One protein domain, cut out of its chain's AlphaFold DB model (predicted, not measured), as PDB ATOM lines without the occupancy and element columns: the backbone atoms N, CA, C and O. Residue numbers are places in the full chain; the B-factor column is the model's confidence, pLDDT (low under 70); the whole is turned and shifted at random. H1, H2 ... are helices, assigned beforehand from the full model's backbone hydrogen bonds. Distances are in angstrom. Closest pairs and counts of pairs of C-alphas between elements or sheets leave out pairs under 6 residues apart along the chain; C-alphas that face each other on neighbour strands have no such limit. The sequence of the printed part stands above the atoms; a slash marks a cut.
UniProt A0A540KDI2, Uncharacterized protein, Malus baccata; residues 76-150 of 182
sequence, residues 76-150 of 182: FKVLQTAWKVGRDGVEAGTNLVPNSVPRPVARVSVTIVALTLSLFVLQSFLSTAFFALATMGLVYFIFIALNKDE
ATOM      1  N   PHE A  76      -7.091  18.911  70.501       83.38
ATOM      2  CA  PHE A  76      -6.097  18.869  71.578       83.38
ATOM      3  C   PHE A  76      -4.714  19.300  71.086       83.38
ATOM      4  O   PHE A  76      -3.981  19.950  71.823       83.38
ATOM      5  N   LYS A  77      -4.372  19.024  69.822       85.75
ATOM      6  CA  LYS A  77      -3.136  19.523  69.199       85.75
ATOM      7  C   LYS A  77      -3.144  21.048  69.061       85.75
ATOM      8  O   LYS A  77      -2.141  21.696  69.367       85.75
ATOM      9  N   VAL A  78      -4.270  21.630  68.642       89.50
ATOM     10  CA  VAL A  78      -4.457  23.089  68.607       89.50
ATOM     11  C   VAL A  78      -4.399  23.672  70.019       89.50
ATOM     12  O   VAL A  78      -3.648  24.615  70.246       89.50
ATOM     13  N   LEU A  79      -5.083  23.067  70.992       88.50
ATOM     14  CA  LEU A  79      -5.077  23.501  72.391       88.50
ATOM     15  C   LEU A  79      -3.681  23.404  73.019       88.50
ATOM     16  O   LEU A  79      -3.253  24.314  73.719       88.50
ATOM     17  N   GLN A  80      -2.935  22.338  72.731       88.00
ATOM     18  CA  GLN A  80      -1.556  22.157  73.182       88.00
ATOM     19  C   GLN A  80      -0.625  23.213  72.574       88.00
ATOM     20  O   GLN A  80       0.285  23.702  73.248       88.00
ATOM     21  N   THR A  81      -0.852  23.570  71.309       91.06
ATOM     22  CA  THR A  81      -0.096  24.618  70.614       91.06
ATOM     23  C   THR A  81      -0.431  25.988  71.201       91.06
ATOM     24  O   THR A  81       0.480  26.714  71.588       91.06
ATOM     25  N   ALA A  82      -1.716  26.300  71.384       91.56
ATOM     26  CA  ALA A  82      -2.186  27.521  72.033       91.56
ATOM     27  C   ALA A  82      -1.688  27.636  73.483       91.56
ATOM     28  O   ALA A  82      -1.276  28.709  73.908       91.56
ATOM     29  N   TRP A  83      -1.640  26.531  74.230       89.38
ATOM     30  CA  TRP A  83      -1.091  26.492  75.586       89.38
ATOM     31  C   TRP A  83       0.414  26.769  75.617       89.38
ATOM     32  O   TRP A  83       0.899  27.468  76.507       89.38
ATOM     33  N   LYS A  84       1.176  26.233  74.654       89.81
ATOM     34  CA  LYS A  84       2.598  26.571  74.502       89.81
ATOM     35  C   LYS A  84       2.769  28.060  74.210       89.81
ATOM     36  O   LYS A  84       3.430  28.734  74.990       89.81
ATOM     37  N   VAL A  85       2.082  28.569  73.188       92.31
ATOM     38  CA  VAL A  85       2.144  29.984  72.789       92.31
ATOM     39  C   VAL A  85       1.700  30.912  73.920       92.31
ATOM     40  O   VAL A  85       2.326  31.938  74.148       92.31
ATOM     41  N   GLY A  86       0.664  30.550  74.676       87.31
ATOM     42  CA  GLY A  86       0.196  31.331  75.820       87.31
ATOM     43  C   GLY A  86       1.233  31.408  76.939       87.31
ATOM     44  O   GLY A  86       1.466  32.484  77.488       87.31
ATOM     45  N   ARG A  87       1.910  30.294  77.254       85.75
ATOM     46  CA  ARG A  87       3.014  30.304  78.230       85.75
ATOM     47  C   ARG A  87       4.193  31.142  77.747       85.75
ATOM     48  O   ARG A  87       4.722  31.924  78.536       85.75
ATOM     49  N   ASP A  88       4.540  31.029  76.469       87.94
ATOM     50  CA  ASP A  88       5.595  31.836  75.851       87.94
ATOM     51  C   ASP A  88       5.212  33.330  75.852       87.94
ATOM     52  O   ASP A  88       6.044  34.199  76.113       87.94
ATOM     53  N   GLY A  89       3.925  33.638  75.672       86.69
ATOM     54  CA  GLY A  89       3.363  34.985  75.751       86.69
ATOM     55  C   GLY A  89       3.418  35.592  77.154       86.69
ATOM     56  O   GLY A  89       3.752  36.765  77.292       86.69
ATOM     57  N   VAL A  90       3.164  34.813  78.211       84.31
ATOM     58  CA  VAL A  90       3.324  35.280  79.603       84.31
ATOM     59  C   VAL A  90       4.795  35.557  79.913       84.31
ATOM     60  O   VAL A  90       5.120  36.554  80.559       84.31
ATOM     61  N   GLU A  91       5.708  34.715  79.427       81.06
ATOM     62  CA  GLU A  91       7.142  34.938  79.596       81.06
ATOM     63  C   GLU A  91       7.609  36.204  78.864       81.06
ATOM     64  O   GLU A  91       8.281  37.040  79.475       81.06
ATOM     65  N   ALA A  92       7.176  36.405  77.618       83.31
ATOM     66  CA  ALA A  92       7.427  37.626  76.856       83.31
ATOM     67  C   ALA A  92       6.813  38.868  77.524       83.31
ATOM     68  O   ALA A  92       7.499  39.874  77.702       83.31
ATOM     69  N   GLY A  93       5.563  38.781  77.984       78.50
ATOM     70  CA  GLY A  93       4.866  39.871  78.667       78.50
ATOM     71  C   GLY A  93       5.563  40.295  79.959       78.50
ATOM     72  O   GLY A  93       5.640  41.479  80.271       78.50
ATOM     73  N   THR A  94       6.169  39.350  80.679       77.31
ATOM     74  CA  THR A  94       6.928  39.675  81.896       77.31
ATOM     75  C   THR A  94       8.306  40.283  81.639       77.31
ATOM     76  O   THR A  94       8.885  40.837  82.568       77.31
ATOM     77  N   ASN A  95       8.825  40.234  80.405       76.81
ATOM     78  CA  ASN A  95      10.050  40.949  80.021       76.81
ATOM     79  C   ASN A  95       9.801  42.435  79.692       76.81
ATOM     80  O   ASN A  95      10.763  43.189  79.586       76.81
ATOM     81  N   LEU A  96       8.540  42.867  79.564       74.50
ATOM     82  CA  LEU A  96       8.168  44.283  79.419       74.50
ATOM     83  C   LEU A  96       8.105  45.017  80.769       74.50
ATOM     84  O   LEU A  96       7.958  46.237  80.809       74.50
ATOM     85  N   VAL A  97       8.210  44.278  81.878       68.19
ATOM     86  CA  VAL A  97       8.246  44.846  83.227       68.19
ATOM     87  C   VAL A  97       9.691  45.248  83.549       68.19
ATOM     88  O   VAL A  97      10.598  44.437  83.348       68.19
ATOM     89  N   PRO A  98       9.941  46.473  84.045       69.81
ATOM     90  CA  PRO A  98      11.287  46.933  84.360       69.81
ATOM     91  C   PRO A  98      11.997  45.994  85.342       69.81
ATOM     92  O   PRO A  98      11.394  45.481  86.288       69.81
ATOM     93  N   ASN A  99      13.309  45.820  85.144       67.38
ATOM     94  CA  ASN A  99      14.175  44.927  85.932       67.38
ATOM     95  C   ASN A  99      14.180  45.220  87.450       67.38
ATOM     96  O   ASN A  99      14.735  44.441  88.221       67.38
ATOM     97  N   SER A 100      13.567  46.324  87.881       69.56
ATOM     98  CA  SER A 100      13.375  46.713  89.279       69.56
ATOM     99  C   SER A 100      12.366  45.840  90.037       69.56
ATOM    100  O   SER A 100      12.380  45.852  91.265       69.56
ATOM    101  N   VAL A 101      11.499  45.082  89.351       70.69
ATOM    102  CA  VAL A 101      10.498  44.215  89.999       70.69
ATOM    103  C   VAL A 101      10.939  42.745  89.935       70.69
ATOM    104  O   VAL A 101      11.216  42.235  88.845       70.69
ATOM    105  N   PRO A 102      10.967  42.007  91.063       75.94
ATOM    106  CA  PRO A 102      11.273  40.581  91.060       75.94
ATOM    107  C   PRO A 102      10.326  39.808  90.131       75.94
ATOM    108  O   PRO A 102       9.105  39.816  90.304       75.94
ATOM    109  N   ARG A 103      10.899  39.086  89.161       71.50
ATOM    110  CA  ARG A 103      10.173  38.339  88.113       71.50
ATOM    111  C   ARG A 103       9.019  37.443  88.605       71.50
ATOM    112  O   ARG A 103       8.014  37.369  87.898       71.50
ATOM    113  N   PRO A 104       9.087  36.772  89.774       77.88
ATOM    114  CA  PRO A 104       7.956  35.993  90.285       77.88
ATOM    115  C   PRO A 104       6.719  36.851  90.585       77.88
ATOM    116  O   PRO A 104       5.602  36.444  90.283       77.88
ATOM    117  N   VAL A 105       6.918  38.059  91.118       78.06
ATOM    118  CA  VAL A 105       5.836  38.988  91.483       78.06
ATOM    119  C   VAL A 105       5.212  39.608  90.231       78.06
ATOM    120  O   VAL A 105       3.987  39.693  90.121       78.06
ATOM    121  N   ALA A 106       6.036  39.958  89.239       80.19
ATOM    122  CA  ALA A 106       5.570  40.434  87.936       80.19
ATOM    123  C   ALA A 106       4.705  39.385  87.209       80.19
ATOM    124  O   ALA A 106       3.660  39.708  86.658       80.19
ATOM    125  N   ARG A 107       5.089  38.102  87.261       77.31
ATOM    126  CA  ARG A 107       4.312  37.000  86.665       77.31
ATOM    127  C   ARG A 107       2.950  36.838  87.326       77.31
ATOM    128  O   ARG A 107       1.936  36.816  86.637       77.31
ATOM    129  N   VAL A 108       2.917  36.766  88.654       85.56
ATOM    130  CA  VAL A 108       1.662  36.578  89.393       85.56
ATOM    131  C   VAL A 108       0.717  37.761  89.166       85.56
ATOM    132  O   VAL A 108      -0.435  37.550  88.810       85.56
ATOM    133  N   SER A 109       1.208  38.998  89.251       82.88
ATOM    134  CA  SER A 109       0.375  40.189  89.018       82.88
ATOM    135  C   SER A 109      -0.190  40.260  87.595       82.88
ATOM    136  O   SER A 109      -1.402  40.386  87.437       82.88
ATOM    137  N   VAL A 110       0.643  40.094  86.561       84.81
ATOM    138  CA  VAL A 110       0.190  40.129  85.158       84.81
ATOM    139  C   VAL A 110      -0.816  39.013  84.873       84.81
ATOM    140  O   VAL A 110      -1.826  39.251  84.217       84.81
ATOM    141  N   THR A 111      -0.589  37.809  85.405       88.19
ATOM    142  CA  THR A 111      -1.538  36.699  85.225       88.19
ATOM    143  C   THR A 111      -2.866  36.939  85.932       88.19
ATOM    144  O   THR A 111      -3.896  36.654  85.338       88.19
ATOM    145  N   ILE A 112      -2.882  37.503  87.146       90.69
ATOM    146  CA  ILE A 112      -4.130  37.825  87.857       90.69
ATOM    147  C   ILE A 112      -4.909  38.909  87.107       90.69
ATOM    148  O   ILE A 112      -6.116  38.773  86.920       90.69
ATOM    149  N   VAL A 113      -4.239  39.958  86.625       91.75
ATOM    150  CA  VAL A 113      -4.888  41.014  85.829       91.75
ATOM    151  C   VAL A 113      -5.453  40.440  84.526       91.75
ATOM    152  O   VAL A 113      -6.616  40.661  84.202       91.75
ATOM    153  N   ALA A 114      -4.682  39.625  83.804       90.25
ATOM    154  CA  ALA A 114      -5.166  38.973  82.589       90.25
ATOM    155  C   ALA A 114      -6.335  38.009  82.866       90.25
ATOM    156  O   ALA A 114      -7.305  37.972  82.108       90.25
ATOM    157  N   LEU A 115      -6.268  37.252  83.966       91.88
ATOM    158  CA  LEU A 115      -7.307  36.310  84.375       91.88
ATOM    159  C   LEU A 115      -8.591  37.040  84.765       91.88
ATOM    160  O   LEU A 115      -9.662  36.634  84.338       91.88
ATOM    161  N   THR A 116      -8.497  38.121  85.536       93.31
ATOM    162  CA  THR A 116      -9.663  38.913  85.953       93.31
ATOM    163  C   THR A 116     -10.351  39.571  84.766       93.31
ATOM    164  O   THR A 116     -11.570  39.495  84.682       93.31
ATOM    165  N   LEU A 117      -9.605  40.118  83.801       94.06
ATOM    166  CA  LEU A 117     -10.186  40.638  82.557       94.06
ATOM    167  C   LEU A 117     -10.853  39.532  81.730       94.06
ATOM    168  O   LEU A 117     -11.963  39.708  81.233       94.06
ATOM    169  N   SER A 118     -10.206  38.370  81.625       91.75
ATOM    170  CA  SER A 118     -10.754  37.221  80.893       91.75
ATOM    171  C   SER A 118     -12.030  36.692  81.548       91.75
ATOM    172  O   SER A 118     -13.027  36.454  80.869       91.75
ATOM    173  N   LEU A 119     -12.020  36.547  82.876       92.38
ATOM    174  CA  LEU A 119     -13.180  36.144  83.661       92.38
ATOM    175  C   LEU A 119     -14.273  37.201  83.610       92.38
ATOM    176  O   LEU A 119     -15.426  36.827  83.500       92.38
ATOM    177  N   PHE A 120     -13.946  38.492  83.624       93.12
ATOM    178  CA  PHE A 120     -14.931  39.562  83.507       93.12
ATOM    179  C   PHE A 120     -15.695  39.476  82.185       93.12
ATOM    180  O   PHE A 120     -16.925  39.495  82.181       93.12
ATOM    181  N   VAL A 121     -14.986  39.312  81.066       95.75
ATOM    182  CA  VAL A 121     -15.618  39.165  79.747       95.75
ATOM    183  C   VAL A 121     -16.422  37.866  79.672       95.75
ATOM    184  O   VAL A 121     -17.577  37.878  79.247       95.75
ATOM    185  N   LEU A 122     -15.854  36.749  80.137       92.88
ATOM    186  CA  LEU A 122     -16.524  35.449  80.117       92.88
ATOM    187  C   LEU A 122     -17.769  35.431  81.010       92.88
ATOM    188  O   LEU A 122     -18.815  34.943  80.592       92.88
ATOM    189  N   GLN A 123     -17.671  35.984  82.217       91.69
ATOM    190  CA  GLN A 123     -18.762  36.101  83.177       91.69
ATOM    191  C   GLN A 123     -19.834  37.058  82.667       91.69
ATOM    192  O   GLN A 123     -21.010  36.763  82.831       91.69
ATOM    193  N   SER A 124     -19.461  38.145  81.989       93.56
ATOM    194  CA  SER A 124     -20.424  39.043  81.340       93.56
ATOM    195  C   SER A 124     -21.195  38.325  80.235       93.56
ATOM    196  O   SER A 124     -22.419  38.426  80.168       93.56
ATOM    197  N   PHE A 125     -20.501  37.548  79.401       95.06
ATOM    198  CA  PHE A 125     -21.142  36.783  78.336       95.06
ATOM    199  C   PHE A 125     -22.047  35.679  78.891       95.06
ATOM    200  O   PHE A 125     -23.218  35.608  78.521       95.06
ATOM    201  N   LEU A 126     -21.547  34.866  79.830       93.00
ATOM    202  CA  LEU A 126     -22.342  33.831  80.495       93.00
ATOM    203  C   LEU A 126     -23.542  34.440  81.215       93.00
ATOM    204  O   LEU A 126     -24.654  33.956  81.047       93.00
ATOM    205  N   SER A 127     -23.338  35.512  81.979       94.38
ATOM    206  CA  SER A 127     -24.416  36.177  82.709       94.38
ATOM    207  C   SER A 127     -25.465  36.727  81.755       94.38
ATOM    208  O   SER A 127     -26.642  36.590  82.045       94.38
ATOM    209  N   THR A 128     -25.074  37.296  80.613       95.19
ATOM    210  CA  THR A 128     -26.026  37.792  79.605       95.19
ATOM    211  C   THR A 128     -26.791  36.644  78.952       95.19
ATOM    212  O   THR A 128     -28.009  36.718  78.818       95.19
ATOM    213  N   ALA A 129     -26.101  35.561  78.585       95.38
ATOM    214  CA  ALA A 129     -26.722  34.388  77.981       95.38
ATOM    215  C   ALA A 129     -27.716  33.717  78.940       95.38
ATOM    216  O   ALA A 129     -28.861  33.471  78.564       95.38
ATOM    217  N   PHE A 130     -27.311  33.473  80.191       95.19
ATOM    218  CA  PHE A 130     -28.187  32.921  81.224       95.19
ATOM    219  C   PHE A 130     -29.308  33.877  81.597       95.19
ATOM    220  O   PHE A 130     -30.424  33.419  81.799       95.19
ATOM    221  N   PHE A 131     -29.048  35.181  81.661       95.12
ATOM    222  CA  PHE A 131     -30.081  36.178  81.904       95.12
ATOM    223  C   PHE A 131     -31.136  36.144  80.800       95.12
ATOM    224  O   PHE A 131     -32.308  35.997  81.113       95.12
ATOM    225  N   ALA A 132     -30.734  36.170  79.526       95.50
ATOM    226  CA  ALA A 132     -31.660  36.093  78.401       95.50
ATOM    227  C   ALA A 132     -32.451  34.774  78.389       95.50
ATOM    228  O   ALA A 132     -33.668  34.794  78.208       95.50
ATOM    229  N   LEU A 133     -31.786  33.637  78.629       95.62
ATOM    230  CA  LEU A 133     -32.453  32.336  78.754       95.62
ATOM    231  C   LEU A 133     -33.425  32.307  79.935       95.62
ATOM    232  O   LEU A 133     -34.521  31.772  79.803       95.62
ATOM    233  N   ALA A 134     -33.041  32.875  81.077       95.50
ATOM    234  CA  ALA A 134     -33.865  32.911  82.274       95.50
ATOM    235  C   ALA A 134     -35.071  33.830  82.088       95.50
ATOM    236  O   ALA A 134     -36.174  33.433  82.432       95.50
ATOM    237  N   THR A 135     -34.903  35.021  81.509       95.75
ATOM    238  CA  THR A 135     -36.015  35.944  81.262       95.75
ATOM    239  C   THR A 135     -36.954  35.404  80.193       95.75
ATOM    240  O   THR A 135     -38.159  35.380  80.417       95.75
ATOM    241  N   MET A 136     -36.430  34.913  79.063       93.75
ATOM    242  CA  MET A 136     -37.260  34.313  78.011       93.75
ATOM    243  C   MET A 136     -37.947  33.041  78.504       93.75
ATOM    244  O   MET A 136     -39.141  32.862  78.286       93.75
ATOM    245  N   GLY A 137     -37.218  32.187  79.225       95.00
ATOM    246  CA  GLY A 137     -37.753  30.968  79.820       95.00
ATOM    247  C   GLY A 137     -38.806  31.248  80.887       95.00
ATOM    248  O   GLY A 137     -39.833  30.584  80.895       95.00
ATOM    249  N   LEU A 138     -38.603  32.249  81.747       94.56
ATOM    250  CA  LEU A 138     -39.560  32.634  82.786       94.56
ATOM    251  C   LEU A 138     -40.831  33.235  82.187       94.56
ATOM    252  O   LEU A 138     -41.924  32.852  82.591       94.56
ATOM    253  N   VAL A 139     -40.706  34.140  81.213       93.62
ATOM    254  CA  VAL A 139     -41.867  34.716  80.516       93.62
ATOM    255  C   VAL A 139     -42.645  33.620  79.793       93.62
ATOM    256  O   VAL A 139     -43.861  33.543  79.937       93.62
ATOM    257  N   TYR A 140     -41.953  32.724  79.086       91.06
ATOM    258  CA  TYR A 140     -42.578  31.581  78.422       91.06
ATOM    259  C   TYR A 140     -43.230  30.613  79.417       91.06
ATOM    260  O   TYR A 140     -44.325  30.114  79.175       91.06
ATOM    261  N   PHE A 141     -42.598  30.386  80.569       90.75
ATOM    262  CA  PHE A 141     -43.139  29.551  81.636       90.75
ATOM    263  C   PHE A 141     -44.408  30.154  82.244       90.75
ATOM    264  O   PHE A 141     -45.395  29.443  82.399       90.75
ATOM    265  N   ILE A 142     -44.415  31.459  82.538       91.56
ATOM    266  CA  ILE A 142     -45.602  32.180  83.019       91.56
ATOM    267  C   ILE A 142     -46.702  32.151  81.953       91.56
ATOM    268  O   ILE A 142     -47.856  31.900  82.281       91.56
ATOM    269  N   PHE A 143     -46.350  32.352  80.682       86.88
ATOM    270  CA  PHE A 143     -47.300  32.296  79.575       86.88
ATOM    271  C   PHE A 143     -47.946  30.916  79.452       86.88
ATOM    272  O   PHE A 143     -49.169  30.827  79.428       86.88
ATOM    273  N   ILE A 144     -47.153  29.842  79.458       86.38
ATOM    274  CA  ILE A 144     -47.677  28.472  79.488       86.38
ATOM    275  C   ILE A 144     -48.531  28.254  80.729       86.38
ATOM    276  O   ILE A 144     -49.557  27.605  80.617       86.38
ATOM    277  N   ALA A 145     -48.119  28.765  81.892       84.94
ATOM    278  CA  ALA A 145     -48.799  28.540  83.163       84.94
ATOM    279  C   ALA A 145     -50.147  29.273  83.288       84.94
ATOM    280  O   ALA A 145     -51.048  28.761  83.951       84.94
ATOM    281  N   LEU A 146     -50.286  30.447  82.670       81.62
ATOM    282  CA  LEU A 146     -51.525  31.231  82.655       81.62
ATOM    283  C   LEU A 146     -52.443  30.853  81.488       81.62
ATOM    284  O   LEU A 146     -53.655  30.939  81.629       81.62
ATOM    285  N   ASN A 147     -51.882  30.376  80.376       77.25
ATOM    286  CA  ASN A 147     -52.630  29.881  79.218       77.25
ATOM    287  C   ASN A 147     -52.703  28.341  79.200       77.25
ATOM    288  O   ASN A 147     -52.811  27.743  78.137       77.25
ATOM    289  N   LYS A 148     -52.647  27.670  80.365       63.84
ATOM    290  CA  LYS A 148     -52.675  26.189  80.452       63.84
ATOM    291  C   LYS A 148     -53.939  25.563  79.864       63.84
ATOM    292  O   LYS A 148     -53.889  24.398  79.475       63.84
ATOM    293  N   ASP A 149     -55.035  26.314  79.817       57.34
ATOM    294  CA  ASP A 149     -56.312  25.858  79.262       57.34
ATOM    295  C   ASP A 149     -56.407  26.088  77.746       57.34
ATOM    296  O   ASP A 149     -57.105  25.353  77.049       57.34
ATOM    297  N   GLU A 150     -55.602  27.006  77.206       59.47
ATOM    298  CA  GLU A 150     -55.245  27.036  75.788       59.47
ATOM    299  C   GLU A 150     -54.053  26.097  75.566       59.47
ATOM    300  O   GLU A 150     -52.964  26.488  75.142       59.47
TER     301      GLU A 150
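This is residues 76 to 150 of the 182 residues of an uncharacterized protein of Malus baccata (UniProt A0A540KDI2). What shape? Short helix H1 and long helix H2 meet near their linked ends as a V. What is printed? There are 75 residues with two named helices, H1 then H2: all helix, no named strand. The whole is extended, with a radius of gyration of the C-alphas of 22.2 A and spans of 73 by 31 by 14 A.

Where is H1? It is residues 76 to 94, 26.6 A long, from C-alpha 76 at (-6.097, 18.869, 71.578). And H2? It is residues 103 to 146, 62.3 A long, to C-alpha 146 at (-51.525, 31.231, 82.655).

Where do they touch? Residues 90 to 94 of H1 alone touch residues 103 to 111 of H2 alone; the closest C-alphas, of Thr 94 and Arg 107, are 6.1 A apart. What angle? They run opposite ways at a steep tilt of 50 degrees. And their backbones? Every O i to N i+4 pair in H1 and H2 is within hydrogen-bond range.

How large? The farthest C-alphas, of Ser 100 and Asp 149, are 73.4 A apart. Any cut? The printed part has no cut; its link is short. Where is pLDDT under 70? It is at residues 97 to 100 and 148 to 150.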